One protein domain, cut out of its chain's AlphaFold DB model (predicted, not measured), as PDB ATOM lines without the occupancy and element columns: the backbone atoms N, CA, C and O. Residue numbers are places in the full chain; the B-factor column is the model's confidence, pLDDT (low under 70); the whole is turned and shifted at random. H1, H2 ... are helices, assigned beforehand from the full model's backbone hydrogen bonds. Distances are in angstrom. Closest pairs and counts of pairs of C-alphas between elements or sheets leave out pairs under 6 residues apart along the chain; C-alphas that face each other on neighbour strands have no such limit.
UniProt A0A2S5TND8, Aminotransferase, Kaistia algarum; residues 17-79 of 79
ATOM      1  N   PHE A  17       6.107 -13.381  30.477       94.75
ATOM      2  CA  PHE A  17       5.403 -14.149  31.511       94.75
ATOM      3  C   PHE A  17       5.796 -15.633  31.527       94.75
ATOM      4  O   PHE A  17       6.039 -16.194  32.598       94.75
ATOM      5  N   SER A  18       5.911 -16.270  30.355       94.00
ATOM      6  CA  SER A  18       6.332 -17.675  30.278       94.00
ATOM      7  C   SER A  18       7.814 -17.836  30.616       94.00
ATOM      8  O   SER A  18       8.191 -18.784  31.303       94.00
ATOM      9  N   THR A  19       8.643 -16.868  30.212       95.69
ATOM     10  CA  THR A  19      10.078 -16.841  30.529       95.69
ATOM     11  C   THR A  19      10.314 -16.696  32.033       95.69
ATOM     12  O   THR A  19      11.085 -17.460  32.611       95.69
ATOM     13  N   MET A  20       9.617 -15.761  32.683       96.94
ATOM     14  CA  MET A  20       9.719 -15.530  34.125       96.94
ATOM     15  C   MET A  20       9.186 -16.711  34.932       96.94
ATOM     16  O   MET A  20       9.845 -17.134  35.878       96.94
ATOM     17  N   THR A  21       8.063 -17.306  34.519       95.69
ATOM     18  CA  THR A  21       7.522 -18.507  35.173       95.69
ATOM     19  C   THR A  21       8.512 -19.672  35.110       95.69
ATOM     20  O   THR A  21       8.820 -20.275  36.138       95.69
ATOM     21  N   ALA A  22       9.083 -19.953  33.932       95.75
ATOM     22  CA  ALA A  22      10.079 -21.013  33.774       95.75
ATOM     23  C   ALA A  22      11.361 -20.737  34.581       95.75
ATOM     24  O   ALA A  22      11.953 -21.650  35.161       95.75
ATOM     25  N   MET A  23      11.793 -19.475  34.644       97.56
ATOM     26  CA  MET A  23      12.968 -19.071  35.412       97.56
ATOM     27  C   MET A  23      12.740 -19.204  36.920       97.56
ATOM     28  O   MET A  23      13.607 -19.736  37.610       97.56
ATOM     29  N   ALA A  24      11.576 -18.783  37.422       97.62
ATOM     30  CA  ALA A  24      11.217 -18.921  38.828       97.62
ATOM     31  C   ALA A  24      11.197 -20.396  39.255       97.62
ATOM     32  O   ALA A  24      11.814 -20.744  40.257       97.62
ATOM     33  N   GLN A  25      10.606 -21.281  38.441       96.12
ATOM     34  CA  GLN A  25      10.635 -22.730  38.678       96.12
ATOM     35  C   GLN A  25      12.064 -23.283  38.697       96.12
ATOM     36  O   GLN A  25      12.450 -23.980  39.632       96.12
ATOM     37  N   ARG A  26      12.879 -22.942  37.688       98.00
ATOM     38  CA  ARG A  26      14.268 -23.415  37.585       98.00
ATOM     39  C   ARG A  26      15.132 -22.975  38.769       98.00
ATOM     40  O   ARG A  26      16.025 -23.713  39.172       98.00
ATOM     41  N   LEU A  27      14.913 -21.763  39.270       98.06
ATOM     42  CA  LEU A  27      15.689 -21.181  40.365       98.06
ATOM     43  C   LEU A  27      15.072 -21.441  41.745       98.06
ATOM     44  O   LEU A  27      15.621 -20.971  42.736       98.06
ATOM     45  N   ASN A  28      13.950 -22.169  41.813       96.69
ATOM     46  CA  ASN A  28      13.152 -22.345  43.026       96.69
ATOM     47  C   ASN A  28      12.821 -21.003  43.716       96.69
ATOM     48  O   ASN A  28      12.901 -20.865  44.937       96.69
ATOM     49  N   ALA A  29      12.507 -19.988  42.910       97.62
ATOM     50  CA  ALA A  29      12.115 -18.667  43.375       97.62
ATOM     51  C   ALA A  29      10.592 -18.582  43.550       97.62
ATOM     52  O   ALA A  29       9.833 -19.209  42.809       97.62
ATOM     53  N   LEU A  30      10.142 -17.743  44.486       95.50
ATOM     54  CA  LEU A  30       8.727 -17.407  44.617       95.50
ATOM     55  C   LEU A  30       8.255 -16.648  43.369       95.50
ATOM     56  O   LEU A  30       8.809 -15.604  43.019       95.50
ATOM     57  N   ASN A  31       7.222 -17.159  42.701       95.56
ATOM     58  CA  ASN A  31       6.738 -16.584  41.453       95.56
ATOM     59  C   ASN A  31       5.620 -15.556  41.682       95.56
ATOM     60  O   ASN A  31       4.443 -15.871  41.577       95.56
ATOM     61  N   LEU A  32       5.991 -14.295  41.907       93.75
ATOM     62  CA  LEU A  32       5.033 -13.179  41.967       93.75
ATOM     63  C   LEU A  32       4.671 -12.604  40.582       93.75
ATOM     64  O   LEU A  32       3.988 -11.588  40.495       93.75
ATOM     65  N   SER A  33       5.158 -13.215  39.496       92.19
ATOM     66  CA  SER A  33       4.887 -12.771  38.120       92.19
ATOM     67  C   SER A  33       3.710 -13.496  37.458       92.19
ATOM     68  O   SER A  33       3.269 -13.083  36.384       92.19
ATOM     69  N   GLN A  34       3.207 -14.578  38.066       94.00
ATOM     70  CA  GLN A  34       2.080 -15.337  37.525       94.00
ATOM     71  C   GLN A  34       0.766 -14.555  37.638       94.00
ATOM     72  O   GLN A  34       0.483 -13.925  38.653       94.00
ATOM     73  N   GLY A  35      -0.053 -14.618  36.587       93.88
ATOM     74  CA  GLY A  35      -1.349 -13.932  36.514       93.88
ATOM     75  C   GLY A  35      -2.546 -14.779  36.953       93.88
ATOM     76  O   GLY A  35      -3.674 -14.417  36.637       93.88
ATOM     77  N   PHE A  36      -2.317 -15.920  37.610       93.62
ATOM     78  CA  PHE A  36      -3.367 -16.814  38.103       93.62
ATOM     79  C   PHE A  36      -3.123 -17.190  39.574       93.62
ATOM     80  O   PHE A  36      -1.961 -17.241  39.991       93.62
ATOM     81  N   PRO A  37      -4.190 -17.448  40.355       94.31
ATOM     82  CA  PRO A  37      -4.075 -17.884  41.746       94.31
ATOM     83  C   PRO A  37      -3.263 -19.170  41.923       94.31
ATOM     84  O   PRO A  37      -3.294 -20.046  41.064       94.31
ATOM     85  N   ASP A  38      -2.584 -19.308  43.058       93.50
ATOM     86  CA  ASP A  38      -1.901 -20.532  43.500       93.50
ATOM     87  C   ASP A  38      -2.704 -21.321  44.554       93.50
ATOM     88  O   ASP A  38      -2.172 -22.218  45.206       93.50
ATOM     89  N   PHE A  39      -3.992 -21.000  44.703       95.00
ATOM     90  CA  PHE A  39      -4.928 -21.670  45.601       95.00
ATOM     91  C   PHE A  39      -6.037 -22.399  44.835       95.00
ATOM     92  O   PHE A  39      -6.328 -22.101  43.675       95.00
ATOM     93  N   GLU A  40      -6.675 -23.346  45.519       96.00
ATOM     94  CA  GLU A  40      -7.739 -24.187  44.969       96.00
ATOM     95  C   GLU A  40      -9.035 -23.414  44.686       96.00
ATOM     96  O   GLU A  40      -9.371 -22.432  45.353       96.00
ATOM     97  N   ALA A  41      -9.811 -23.900  43.715       96.75
ATOM     98  CA  ALA A  41     -11.159 -23.398  43.470       96.75
ATOM     99  C   ALA A  41     -12.109 -23.722  44.647       96.75
ATOM    100  O   ALA A  41     -11.859 -24.667  45.402       96.75
ATOM    101  N   PRO A  42     -13.234 -22.994  44.803       98.00
ATOM    102  CA  PRO A  42     -14.242 -23.325  45.809       98.00
ATOM    103  C   PRO A  42     -14.746 -24.768  45.662       98.00
ATOM    104  O   PRO A  42     -15.129 -25.177  44.565       98.00
ATOM    105  N   ALA A  43     -14.792 -25.527  46.762       98.25
ATOM    106  CA  ALA A  43     -15.189 -26.941  46.744       98.25
ATOM    107  C   ALA A  43     -16.590 -27.154  46.142       98.25
ATOM    108  O   ALA A  43     -16.780 -28.023  45.298       98.25
ATOM    109  N   GLU A  44     -17.536 -26.278  46.483       98.25
ATOM    110  CA  GLU A  44     -18.913 -26.302  45.971       98.25
ATOM    111  C   GLU A  44     -18.975 -26.205  44.436       98.25
ATOM    112  O   GLU A  44     -19.825 -26.829  43.800       98.25
ATOM    113  N   LEU A  45     -18.049 -25.457  43.824       97.94
ATOM    114  CA  LEU A  45     -17.958 -25.334  42.371       97.94
ATOM    115  C   LEU A  45     -17.448 -26.631  41.731       97.94
ATOM    116  O   LEU A  45     -17.948 -27.040  40.682       97.94
ATOM    117  N   LEU A  46     -16.464 -27.276  42.360       98.38
ATOM    118  CA  LEU A  46     -15.920 -28.553  41.897       98.38
ATOM    119  C   LEU A  46     -16.968 -29.670  42.000       98.38
ATOM    120  O   LEU A  46     -17.127 -30.446  41.055       98.38
ATOM    121  N   ASP A  47     -17.731 -29.702  43.093       98.56
ATOM    122  CA  ASP A  47     -18.815 -30.664  43.303       98.56
ATOM    123  C   ASP A  47     -19.945 -30.478  42.278       98.56
ATOM    124  O   ASP A  47     -20.397 -31.447  41.661       98.56
ATOM    125  N   ALA A  48     -20.360 -29.230  42.027       98.06
ATOM    126  CA  ALA A  48     -21.378 -28.916  41.025       98.06
ATOM    127  C   ALA A  48     -20.937 -29.313  39.605       98.06
ATOM    128  O   ALA A  48     -21.730 -29.871  38.839       98.06
ATOM    129  N   LEU A  49     -19.665 -29.075  39.260       98.12
ATOM    130  CA  LEU A  49     -19.084 -29.513  37.990       98.12
ATOM    131  C   LEU A  49     -19.128 -31.042  37.866       98.12
ATOM    132  O   LEU A  49     -19.619 -31.562  36.862       98.12
ATOM    133  N   ALA A  50     -18.659 -31.760  38.889       98.50
ATOM    134  CA  ALA A  50     -18.648 -33.219  38.895       98.50
ATOM    135  C   ALA A  50     -20.063 -33.794  38.728       98.50
ATOM    136  O   ALA A  50     -20.279 -34.693  37.908       98.50
ATOM    137  N   GLN A  51     -21.041 -33.241  39.448       98.56
ATOM    138  CA  GLN A  51     -22.439 -33.643  39.343       98.56
ATOM    139  C   GLN A  51     -23.008 -33.392  37.940       98.56
ATOM    140  O   GLN A  51     -23.669 -34.274  37.384       98.56
ATOM    141  N   ALA A  52     -22.755 -32.221  37.348       97.62
ATOM    142  CA  ALA A  52     -23.232 -31.889  36.007       97.62
ATOM    143  C   ALA A  52     -22.662 -32.852  34.952       97.62
ATOM    144  O   ALA A  52     -23.405 -33.378  34.116       97.62
ATOM    145  N   THR A  53     -21.365 -33.162  35.043       98.19
ATOM    146  CA  THR A  53     -20.706 -34.133  34.162       98.19
ATOM    147  C   THR A  53     -21.307 -35.531  34.301       98.19
ATOM    148  O   THR A  53     -21.622 -36.165  33.291       98.19
ATOM    149  N   GLN A  54     -21.522 -36.008  35.533       98.56
ATOM    150  CA  GLN A  54     -22.133 -37.318  35.800       98.56
ATOM    151  C   GLN A  54     -23.598 -37.390  35.350       98.56
ATOM    152  O   GLN A  54     -24.059 -38.438  34.905       98.56
ATOM    153  N   SER A  55     -24.314 -36.267  35.404       98.00
ATOM    154  CA  SER A  55     -25.718 -36.157  34.981       98.00
ATOM    155  C   SER A  55     -25.889 -36.022  33.461       98.00
ATOM    156  O   SER A  55     -27.009 -35.889  32.977       98.00
ATOM    157  N   GLY A  56     -24.795 -36.063  32.691       97.38
ATOM    158  CA  GLY A  56     -24.837 -36.085  31.229       97.38
ATOM    159  C   GLY A  56     -24.865 -34.712  30.553       97.38
ATOM    160  O   GLY A  56     -25.052 -34.655  29.336       97.38
ATOM    161  N   PHE A  57     -24.615 -33.615  31.277       96.62
ATOM    162  CA  PHE A  57     -24.504 -32.259  30.715       96.62
ATOM    163  C   PHE A  57     -23.168 -32.034  29.976       96.62
ATOM    164  O   PHE A  57     -22.457 -31.065  30.215       96.62
ATOM    165  N   ASN A  58     -22.824 -32.948  29.064       97.62
ATOM    166  CA  ASN A  58     -21.548 -32.989  28.335       97.62
ATOM    167  C   ASN A  58     -21.694 -32.652  26.841       97.62
ATOM    168  O   ASN A  58     -20.728 -32.744  26.086       97.62
ATOM    169  N   GLN A  59     -22.910 -32.326  26.396       97.00
ATOM    170  CA  GLN A  59     -23.191 -31.906  25.024       97.00
ATOM    171  C   GLN A  59     -23.109 -30.388  24.892       97.00
ATOM    172  O   GLN A  59     -23.029 -29.668  25.888       97.00
ATOM    173  N   TYR A  60     -23.138 -29.901  23.652       97.44
ATOM    174  CA  TYR A  60     -23.098 -28.472  23.377       97.44
ATOM    175  C   TYR A  60     -24.146 -27.702  24.185       97.44
ATOM    176  O   TYR A  60     -25.343 -27.991  24.136       97.44
ATOM    177  N   ALA A  61     -23.673 -26.679  24.890       96.25
ATOM    178  CA  ALA A  61     -24.526 -25.629  25.412       96.25
ATOM    179  C   ALA A  61     -25.104 -24.788  24.251       96.25
ATOM    180  O   ALA A  61     -24.569 -24.817  23.136       96.25
ATOM    181  N   PRO A  62     -26.171 -24.002  24.490       97.38
ATOM    182  CA  PRO A  62     -26.618 -22.994  23.532       97.38
ATOM    183  C   PRO A  62     -25.480 -22.032  23.162       97.38
ATOM    184  O   PRO A  62     -24.635 -21.740  24.007       97.38
ATOM    185  N   GLY A  63     -25.479 -21.503  21.933       97.56
ATOM    186  CA  GLY A  63     -24.405 -20.626  21.437       97.56
ATOM    187  C   GLY A  63     -24.177 -19.373  22.289       97.56
ATOM    188  O   GLY A  63     -23.035 -18.998  22.531       97.56
ATOM    189  N   ASP A  64     -25.253 -18.798  22.828       96.56
ATOM    190  CA  ASP A  64     -25.188 -17.640  23.732       96.56
ATOM    191  C   ASP A  64     -24.861 -18.027  25.188       96.56
ATOM    192  O   ASP A  64     -24.775 -17.174  26.066       96.56
ATOM    193  N   GLY A  65     -24.717 -19.321  25.477       96.75
ATOM    194  CA  GLY A  65     -24.540 -19.871  26.816       96.75
ATOM    195  C   GLY A  65     -25.835 -20.383  27.455       96.75
ATOM    196  O   GLY A  65     -26.962 -20.075  27.039       96.75
ATOM    197  N   VAL A  66     -25.672 -21.187  28.507       96.62
ATOM    198  CA  VAL A  66     -26.777 -21.789  29.270       96.62
ATOM    199  C   VAL A  66     -27.664 -20.695  29.868       96.62
ATOM    200  O   VAL A  66     -27.163 -19.755  30.479       96.62
ATOM    201  N   TRP A  67     -28.985 -20.824  29.698       96.56
ATOM    202  CA  TRP A  67     -29.958 -19.825  30.158       96.56
ATOM    203  C   TRP A  67     -29.799 -19.492  31.645       96.56
ATOM    204  O   TRP A  67     -29.662 -18.324  31.997       96.56
ATOM    205  N   LEU A  68     -29.721 -20.522  32.494       95.88
ATOM    206  CA  LEU A  68     -29.582 -20.361  33.941       95.88
ATOM    207  C   LEU A  68     -28.327 -19.555  34.318       95.88
ATOM    208  O   LEU A  68     -28.397 -18.670  35.162       95.88
ATOM    209  N   LEU A  69     -27.193 -19.808  33.654       96.69
ATOM    210  CA  LEU A  69     -25.959 -19.052  33.885       96.69
ATOM    211  C   LEU A  69     -26.124 -17.579  33.490       96.69
ATOM    212  O   LEU A  69     -25.684 -16.692  34.216       96.69
ATOM    213  N   ARG A  70     -26.777 -17.309  32.355       97.44
ATOM    214  CA  ARG A  70     -27.028 -15.939  31.891       97.44
ATOM    215  C   ARG A  70     -27.935 -15.156  32.839       97.44
ATOM    216  O   ARG A  70     -27.643 -13.995  33.104       97.44
ATOM    217  N   GLU A  71     -28.989 -15.775  33.369       97.69
ATOM    218  CA  GLU A  71     -29.846 -15.143  34.383       97.69
ATOM    219  C   GLU A  71     -29.070 -14.805  35.658       97.69
ATOM    220  O   GLU A  71     -29.176 -13.686  36.156       97.69
ATOM    221  N   GLN A  72     -28.261 -15.740  36.165       97.38
ATOM    222  CA  GLN A  72     -27.465 -15.510  37.375       97.38
ATOM    223  C   GLN A  72     -26.426 -14.400  37.177       97.38
ATOM    224  O   GLN A  72     -26.262 -13.548  38.046       97.38
ATOM    225  N   LEU A  73     -25.777 -14.344  36.008       96.94
ATOM    226  CA  LEU A  73     -24.884 -13.237  35.662       96.94
ATOM    227  C   LEU A  73     -25.634 -11.901  35.625       96.94
ATOM    228  O   LEU A  73     -25.164 -10.926  36.205       96.94
ATOM    229  N   ALA A  74     -26.808 -11.850  34.989       97.38
ATOM    230  CA  ALA A  74     -27.613 -10.632  34.948       97.38
ATOM    231  C   ALA A  74     -27.995 -10.152  36.358       97.38
ATOM    232  O   ALA A  74     -27.915  -8.961  36.632       97.38
ATOM    233  N   GLN A  75     -28.350 -11.068  37.263       97.69
ATOM    234  CA  GLN A  75     -28.644 -10.744  38.661       97.69
ATOM    235  C   GLN A  75     -27.411 -10.237  39.418       97.69
ATOM    236  O   GLN A  75     -27.520  -9.252  40.141       97.69
ATOM    237  N   GLN A  76     -26.246 -10.865  39.232       96.94
ATOM    238  CA  GLN A  76     -24.994 -10.471  39.888       96.94
ATOM    239  C   GLN A  76     -24.554  -9.052  39.508       96.94
ATOM    240  O   GLN A  76     -24.058  -8.318  40.354       96.94
ATOM    241  N   PHE A  77     -24.725  -8.668  38.240       96.12
ATOM    242  CA  PHE A  77     -24.331  -7.348  37.732       96.12
ATOM    243  C   PHE A  77     -25.441  -6.289  37.804       96.12
ATOM    244  O   PHE A  77     -25.192  -5.133  37.474       96.12
ATOM    245  N   ALA A  78     -26.663  -6.670  38.185       93.06
ATOM    246  CA  ALA A  78     -27.755  -5.729  38.439       93.06
ATOM    247  C   ALA A  78     -27.745  -5.164  39.872       93.06
ATOM    248  O   ALA A  78     -28.512  -4.242  40.155       93.06
ATOM    249  N   GLN A  79     -26.924  -5.737  40.758       68.25
ATOM    250  CA  GLN A  79     -26.636  -5.221  42.100       68.25
ATOM    251  C   GLN A  79     -25.618  -4.081  42.033       68.25
ATOM    252  O   GLN A  79     -25.779  -3.127  42.826       68.25
TER     253      GLN A  79
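This is residues 17 to 79 of the 79 residues of the protein "Aminotransferase" of Kaistia algarum (UniProt A0A2S5TND8). Three short helices are strung out on an open chain with no shared core: H2, the longest by residues, and H3 are at one end of the long axis, H1 is at the other, and a bare stretch of chain bridges the gap. Residues 27 to 35 fold back beside H1, and residues 36 to 42 then stretch across to H2. The printed part has 63 residues with three named helices, in the order H1, H2, H3, and no named strand; the class is all helix. It is extended, with a radius of gyration of the C-alphas of 18.2 A, and spans 46 by 33 by 24 A.

H2 runs from Ala 43, with its C-alpha at (-15.189, -26.941, 46.744), to Gln 54 and is 16.6 A long. H3, residues 67 to 77, is 15.6 A long and ends with C-alpha 77 at (-24.331, -7.348, 37.732). H1, residues 17 to 26, is 14.2 A long and begins with C-alpha 17 at (5.403, -14.149, 31.511).

H2 touches no helix. H2 and H3 are apart, with no C-alpha of the one within 8 A of the other. H1 is apart from H2 and from H3 by the same measure. The centre of H2 is at (-19.535, -30.535, 40.292), that of H3 at (-27.300, -14.387, 35.320) and that of H1 at (9.822, -18.785, 34.589). In H1, H2 and H3 every O i to N i+4 pair is within hydrogen-bond range.

The two C-alphas farthest apart, those of Leu 27 and Trp 67, are 46.8 A from each other. Both links are long: 16 residues from H1 to H2 and 12 from H2 to H3. Residues 58 to 79, of which 67 to 77 belong to H3, stand free. The printed part has no cut and ends at the chain's last residue, 79. The mean pLDDT of the printed part is 96.2, and residue 79 is under 70.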